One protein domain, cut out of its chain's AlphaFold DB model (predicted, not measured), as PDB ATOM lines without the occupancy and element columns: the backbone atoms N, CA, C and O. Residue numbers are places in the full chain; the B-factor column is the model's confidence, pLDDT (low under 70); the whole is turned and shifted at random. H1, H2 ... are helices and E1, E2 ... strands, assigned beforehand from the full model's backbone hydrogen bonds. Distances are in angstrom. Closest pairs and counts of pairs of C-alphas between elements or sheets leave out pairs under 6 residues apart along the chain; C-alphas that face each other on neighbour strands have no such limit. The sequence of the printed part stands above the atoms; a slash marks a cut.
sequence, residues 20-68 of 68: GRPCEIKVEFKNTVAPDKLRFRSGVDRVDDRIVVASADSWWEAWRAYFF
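What this domain is: This is residues 20 to 68 of the 68 residues of the protein "M55 family metallopeptidase" of Actinobacteria bacterium (UniProt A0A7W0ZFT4). A small sheet of three strands, E1, E3 and E2, has one short helix, H1, packed slantwise over one face; the opposite face has no named element on it. The long link between E1 and E2, residues 29 to 43, swings out past the end of E1 and folds back on the helix's side of the sheet before E2 begins. The printed part has 49 residues, with three named strands and one named helix in the order E1, E2, E3, H1 along the chain, and its class is mixed, helices and strands. The sheet's order is E1, E3, E2, and its neighbours are antiparallel. The whole is compact, with a radius of gyration of the C-alphas of 10.2 A, and elongated in outline, spanning 31 by 17 by 13 A.

Where its parts are: The inner strand E3 is residues 51 to 56, 16.8 A from first to last C-alpha. E1 is residues 23 to 28, 16.7 A long, and begins at C-alpha 23 (209.546, 233.133, 229.955). E2 is residues 44 to 48, 12.1 A long, with C-alpha 44 at (208.789, 225.708, 220.552). H1 is residues 59 to 67, 12.2 A long, and ends at C-alpha 67 (198.463, 226.949, 221.638).

How they stand to each other: E1 and E3 are antiparallel neighbours, with 163 degrees between their directions. N 25 and O 54 are within hydrogen-bond range at 2.8 A, as are N 54 and O 25 at 2.9 A. E2 and E3 form a hairpin with 150 degrees between their directions; N 53 and O 45 are within range at 2.8 A, and N 45 and O 53 at 2.9 A. The edge strands E1 and E2 are apart. H1 is on the sheet at a height of 7.5 A, over E3 and only just over E1, on which 3 of its 9 C-alphas fall. On the local plane its line stands at 35 degrees to that of E3, slantwise to the strands. The closest C-alphas of E3 and H1 are those of Ala 56 and Ala 62, 4.8 A apart; those of E1 and H1 are Cys 23 and Trp 59, 5.5 A apart. In H1 each O i to N i+4 pair is within hydrogen-bond range.

The domain as a whole: The two C-alphas farthest apart are those of Arg 21 and Thr 32, at 31.5 A. The printed part has no cut, and residue 68 is the chain's last. The link from E1 to E2, 15 residues, is long; those from E2 to E3 and from E3 to H1 are tight. Mean pLDDT of the printed part is 82.3, and residues 32 to 40, within the long link, are under 70.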
ATOM      1  N   GLY A  20     209.751 235.660 234.810       87.12
ATOM      2  CA  GLY A  20     211.077 235.922 234.250       87.12
ATOM      3  C   GLY A  20     211.065 236.237 232.748       87.12
ATOM      4  O   GLY A  20     210.027 236.183 232.085       87.12
ATOM      5  N   ARG A  21     212.235 236.640 232.232       88.62
ATOM      6  CA  ARG A  21     212.488 236.928 230.809       88.62
ATOM      7  C   ARG A  21     213.842 236.314 230.403       88.62
ATOM      8  O   ARG A  21     214.848 236.717 230.992       88.62
ATOM      9  N   PRO A  22     213.893 235.374 229.439       88.31
ATOM     10  CA  PRO A  22     212.751 234.815 228.711       88.31
ATOM     11  C   PRO A  22     211.834 233.982 229.623       88.31
ATOM     12  O   PRO A  22     212.274 233.405 230.614       88.31
ATOM     13  N   CYS A  23     210.544 233.962 229.297       91.81
ATOM     14  CA  CYS A  23     209.546 233.133 229.955       91.81
ATOM     15  C   CYS A  23     209.513 231.756 229.291       91.81
ATOM     16  O   CYS A  23     209.339 231.660 228.077       91.81
ATOM     17  N   GLU A  24     209.578 230.699 230.099       92.94
ATOM     18  CA  GLU A  24     209.564 229.316 229.623       92.94
ATOM     19  C   GLU A  24     208.309 228.573 230.092       92.94
ATOM     20  O   GLU A  24     207.947 228.589 231.271       92.94
ATOM     21  N   ILE A  25     207.643 227.885 229.166       90.94
ATOM     22  CA  ILE A  25     206.494 227.022 229.439       90.94
ATOM     23  C   ILE A  25     206.858 225.601 229.021       90.94
ATOM     24  O   ILE A  25     206.948 225.285 227.835       90.94
ATOM     25  N   LYS A  26     207.045 224.728 230.012       91.62
ATOM     26  CA  LYS A  26     207.312 223.304 229.801       91.62
ATOM     27  C   LYS A  26     206.000 222.525 229.774       91.62
ATOM     28  O   LYS A  26     205.245 222.554 230.744       91.62
ATOM     29  N   VAL A  27     205.746 221.808 228.684       88.31
ATOM     30  CA  VAL A  27     204.533 221.001 228.507       88.31
ATOM     31  C   VAL A  27     204.905 219.539 228.320       88.31
ATOM     32  O   VAL A  27     205.657 219.188 227.411       88.31
ATOM     33  N   GLU A  28     204.354 218.684 229.180       88.62
ATOM     34  CA  GLU A  28     204.479 217.233 229.086       88.62
ATOM     35  C   GLU A  28     203.207 216.621 228.487       88.62
ATOM     36  O   GLU A  28     202.092 216.824 228.975       88.62
ATOM     37  N   PHE A  29     203.374 215.826 227.437       83.75
ATOM     38  CA  PHE A  29     202.293 215.107 226.784       83.75
ATOM     39  C   PHE A  29     202.049 213.784 227.504       83.75
ATOM     40  O   PHE A  29     202.912 212.909 227.553       83.75
ATOM     41  N   LYS A  30     200.833 213.593 228.028       82.69
ATOM     42  CA  LYS A  30     200.402 212.326 228.650       82.69
ATOM     43  C   LYS A  30     199.831 211.310 227.651       82.69
ATOM     44  O   LYS A  30     199.702 210.132 227.978       82.69
ATOM     45  N   ASN A  31     199.619 211.719 226.404       72.25
ATOM     46  CA  ASN A  31     198.947 210.923 225.380       72.25
ATOM     47  C   ASN A  31     199.952 210.516 224.289       72.25
ATOM     48  O   ASN A  31     200.997 211.140 224.149       72.25
ATOM     49  N   THR A  32     199.608 209.533 223.454       66.69
ATOM     50  CA  THR A  32     200.386 209.152 222.255       66.69
ATOM     51  C   THR A  32     200.282 210.159 221.103       66.69
ATOM     52  O   THR A  32     200.793 209.908 220.013       66.69
ATOM     53  N   VAL A  33     199.609 211.300 221.308       63.94
ATOM     54  CA  VAL A  33     199.570 212.385 220.321       63.94
ATOM     55  C   VAL A  33     200.981 212.936 220.191       63.94
ATOM     56  O   VAL A  33     201.496 213.549 221.122       63.94
ATOM     57  N   ALA A  34     201.597 212.682 219.038       63.62
ATOM     58  CA  ALA A  34     202.978 213.047 218.790       63.62
ATOM     59  C   ALA A  34     203.172 214.572 218.949       63.62
ATOM     60  O   ALA A  34     202.524 215.338 218.220       63.62
ATOM     61  N   PRO A  35     204.095 215.023 219.823       62.34
ATOM     62  CA  PRO A  35     204.499 216.429 219.908       62.34
ATOM     63  C   PRO A  35     205.087 216.960 218.588       62.34
ATOM     64  O   PRO A  35     205.232 218.164 218.391       62.34
ATOM     65  N   ASP A  36     205.369 216.070 217.633       62.47
ATOM     66  CA  ASP A  36     205.917 216.369 216.312       62.47
ATOM     67  C   ASP A  36     205.072 217.296 215.437       62.47
ATOM     68  O   ASP A  36     205.612 217.903 214.515       62.47
ATOM     69  N   LYS A  37     203.771 217.457 215.711       64.38
ATOM     70  CA  LYS A  37     202.959 218.458 214.997       64.38
ATOM     71  C   LYS A  37     203.259 219.898 215.437       64.38
ATOM     72  O   LYS A  37     202.885 220.824 214.726       64.38
ATOM     73  N   LEU A  38     203.920 220.083 216.582       62.66
ATOM     74  CA  LEU A  38     204.115 221.386 217.229       62.66
ATOM     75  C   LEU A  38     205.566 221.887 217.156       62.66
ATOM     76  O   LEU A  38     205.784 223.090 217.233       62.66
ATOM     77  N   ARG A  39     206.537 220.999 216.892       61.72
ATOM     78  CA  ARG A  39     207.976 221.325 216.738       61.72
ATOM     79  C   ARG A  39     208.312 222.309 215.605       61.72
ATOM     80  O   ARG A  39     209.450 222.729 215.475       61.72
ATOM     81  N   PHE A  40     207.362 222.589 214.712       66.19
ATOM     82  CA  PHE A  40     207.562 223.493 213.574       66.19
ATOM     83  C   PHE A  40     207.196 224.948 213.896       66.19
ATOM     84  O   PHE A  40     207.300 225.811 213.026       66.19
ATOM     85  N   ARG A  41     206.731 225.225 215.119       73.44
ATOM     86  CA  ARG A  41     206.394 226.578 215.560       73.44
ATOM     87  C   ARG A  41     207.640 227.259 216.113       73.44
ATOM     88  O   ARG A  41     208.355 226.691 216.930       73.44
ATOM     89  N   SER A  42     207.892 228.482 215.653       78.56
ATOM     90  CA  SER A  42     208.998 229.300 216.153       78.56
ATOM     91  C   SER A  42     208.879 229.476 217.667       78.56
ATOM     92  O   SER A  42     207.812 229.851 218.153       78.56
ATOM     93  N   GLY A  43     209.966 229.220 218.395       81.81
ATOM     94  CA  GLY A  43     210.004 229.322 219.855       81.81
ATOM     95  C   GLY A  43     209.442 228.109 220.602       81.81
ATOM     96  O   GLY A  43     209.234 228.216 221.807       81.81
ATOM     97  N   VAL A  44     209.182 226.981 219.923       86.38
ATOM     98  CA  VAL A  44     208.789 225.708 220.552       86.38
ATOM     99  C   VAL A  44     209.815 224.624 220.234       86.38
ATOM    100  O   VAL A  44     209.871 224.117 219.115       86.38
ATOM    101  N   ASP A  45     210.562 224.207 221.250       88.50
ATOM    102  CA  ASP A  45     211.587 223.174 221.135       88.50
ATOM    103  C   ASP A  45     211.129 221.864 221.775       88.50
ATOM    104  O   ASP A  45     210.642 221.830 222.907       88.50
ATOM    105  N   ARG A  46     211.308 220.747 221.062       86.62
ATOM    106  CA  ARG A  46     211.128 219.409 221.637       86.62
ATOM    107  C   ARG A  46     212.399 219.028 222.388       86.62
ATOM    108  O   ARG A  46     213.428 218.782 221.768       86.62
ATOM    109  N   VAL A  47     212.306 218.954 223.712       89.06
ATOM    110  CA  VAL A  47     213.442 218.621 224.590       89.06
ATOM    111  C   VAL A  47     213.449 217.152 225.015       89.06
ATOM    112  O   VAL A  47     214.460 216.665 225.507       89.06
ATOM    113  N   ASP A  48     212.333 216.445 224.826       86.12
ATOM    114  CA  ASP A  48     212.201 215.011 225.098       86.12
ATOM    115  C   ASP A  48     211.141 214.388 224.174       86.12
ATOM    116  O   ASP A  48     210.384 215.084 223.489       86.12
ATOM    117  N   ASP A  49     211.017 213.065 224.192       83.62
ATOM    118  CA  ASP A  49     209.997 212.313 223.476       83.62
ATOM    119  C   ASP A  49     208.583 212.839 223.775       83.62
ATOM    120  O   ASP A  49     207.728 212.886 222.892       83.62
ATOM    121  N   ARG A  50     208.360 213.314 225.001       84.88
ATOM    122  CA  ARG A  50     207.045 213.747 225.489       84.88
ATOM    123  C   ARG A  50     207.027 215.173 226.007       84.88
ATOM    124  O   ARG A  50     206.043 215.567 226.623       84.88
ATOM    125  N   ILE A  51     208.099 215.932 225.804       87.19
ATOM    126  CA  ILE A  51     208.244 217.255 226.406       87.19
ATOM    127  C   ILE A  51     208.612 218.267 225.338       87.19
ATOM    128  O   ILE A  51     209.568 218.083 224.581       87.19
ATOM    129  N   VAL A  52     207.872 219.370 225.341       88.31
ATOM    130  CA  VAL A  52     208.235 220.579 224.607       88.31
ATOM    131  C   VAL A  52     208.394 221.750 225.566       88.31
ATOM    132  O   VAL A  52     207.744 221.803 226.614       88.31
ATOM    133  N   VAL A  53     209.260 222.683 225.200       91.44
ATOM    134  CA  VAL A  53     209.462 223.953 225.891       91.44
ATOM    135  C   VAL A  53     209.123 225.064 224.911       91.44
ATOM    136  O   VAL A  53     209.679 225.114 223.819       91.44
ATOM    137  N   ALA A  54     208.191 225.931 225.297       90.75
ATOM    138  CA  ALA A  54     207.924 227.174 224.591       90.75
ATOM    139  C   ALA A  54     208.618 228.328 225.319       90.75
ATOM    140  O   ALA A  54     208.402 228.494 226.520       90.75
ATOM    141  N   SER A  55     209.437 229.104 224.609       92.00
ATOM    142  CA  SER A  55     210.210 230.215 225.175       92.00
ATOM    143  C   SER A  55     209.972 231.508 224.396       92.00
ATOM    144  O   SER A  55     209.999 231.506 223.164       92.00
ATOM    145  N   ALA A  56     209.700 232.605 225.106       91.69
ATOM    146  CA  ALA A  56     209.514 233.938 224.524       91.69
ATOM    147  C   ALA A  56     209.764 235.053 225.554       91.69
ATOM    148  O   ALA A  56     209.851 234.795 226.752       91.69
ATOM    149  N   ASP A  57     209.822 236.310 225.109       91.75
ATOM    150  CA  ASP A  57     210.061 237.468 225.988       91.75
ATOM    151  C   ASP A  57     208.919 237.732 226.983       91.75
ATOM    152  O   ASP A  57     209.127 238.343 228.035       91.75
ATOM    153  N   SER A  58     207.712 237.247 226.679       91.56
ATOM    154  CA  SER A  58     206.554 237.320 227.561       91.56
ATOM    155  C   SER A  58     205.830 235.981 227.686       91.56
ATOM    156  O   SER A  58     205.809 235.157 226.768       91.56
ATOM    157  N   TRP A  59     205.160 235.785 228.824       89.62
ATOM    158  CA  TRP A  59     204.339 234.595 229.059       89.62
ATOM    159  C   TRP A  59     203.246 234.415 228.005       89.62
ATOM    160  O   TRP A  59     203.000 233.300 227.550       89.62
ATOM    161  N   TRP A  60     202.617 235.514 227.580       89.50
ATOM    162  CA  TRP A  60     201.577 235.471 226.557       89.50
ATOM    163  C   TRP A  60     202.118 234.995 225.207       89.50
ATOM    164  O   TRP A  60     201.468 234.193 224.537       89.50
ATOM    165  N   GLU A  61     203.310 235.446 224.815       91.38
ATOM    166  CA  GLU A  61     203.945 235.012 223.569       91.38
ATOM    167  C   GLU A  61     204.357 233.542 223.620       91.38
ATOM    168  O   GLU A  61     204.055 232.809 222.679       91.38
ATOM    169  N   ALA A  62     204.944 233.084 224.732       90.38
ATOM    170  CA  ALA A  62     205.301 231.677 224.920       90.38
ATOM    171  C   ALA A  62     204.051 230.781 224.882       90.38
ATOM    172  O   ALA A  62     204.028 229.737 224.226       90.38
ATOM    173  N   TRP A  63     202.966 231.215 225.531       88.19
ATOM    174  CA  TRP A  63     201.696 230.494 225.534       88.19
ATOM    175  C   TRP A  63     201.059 230.464 224.140       88.19
ATOM    176  O   TRP A  63     200.638 229.404 223.669       88.19
ATOM    177  N   ARG A  64     201.036 231.603 223.436       89.00
ATOM    178  CA  ARG A  64     200.480 231.701 222.082       89.00
ATOM    179  C   ARG A  64     201.259 230.846 221.088       89.00
ATOM    180  O   ARG A  64     200.618 230.152 220.311       89.00
ATOM    181  N   ALA A  65     202.593 230.855 221.142       84.38
ATOM    182  CA  ALA A  65     203.441 230.030 220.279       84.38
ATOM    183  C   ALA A  65     203.107 228.535 220.400       84.38
ATOM    184  O   ALA A  65     203.157 227.793 219.419       84.38
ATOM    185  N   TYR A  66     202.705 228.087 221.591       77.25
ATOM    186  CA  TYR A  66     202.327 226.698 221.818       77.25
ATOM    187  C   TYR A  66     200.855 226.374 221.502       77.25
ATOM    188  O   TYR A  66     200.576 225.301 220.971       77.25
ATOM    189  N   PHE A  67     199.895 227.257 221.796       76.69
ATOM    190  CA  PHE A  67     198.463 226.949 221.638       76.69
ATOM    191  C   PHE A  67     197.844 227.387 220.300       76.69
ATOM    192  O   PHE A  67     196.826 226.813 219.910       76.69
ATOM    193  N   PHE A  68     198.464 228.314 219.560       73.31
ATOM    194  CA  PHE A  68     197.991 228.814 218.258       73.31
ATOM    195  C   PHE A  68     198.999 228.546 217.141       73.31
ATOM    196  O   PHE A  68     198.563 228.007 216.099       73.31
TER     197      PHE A  68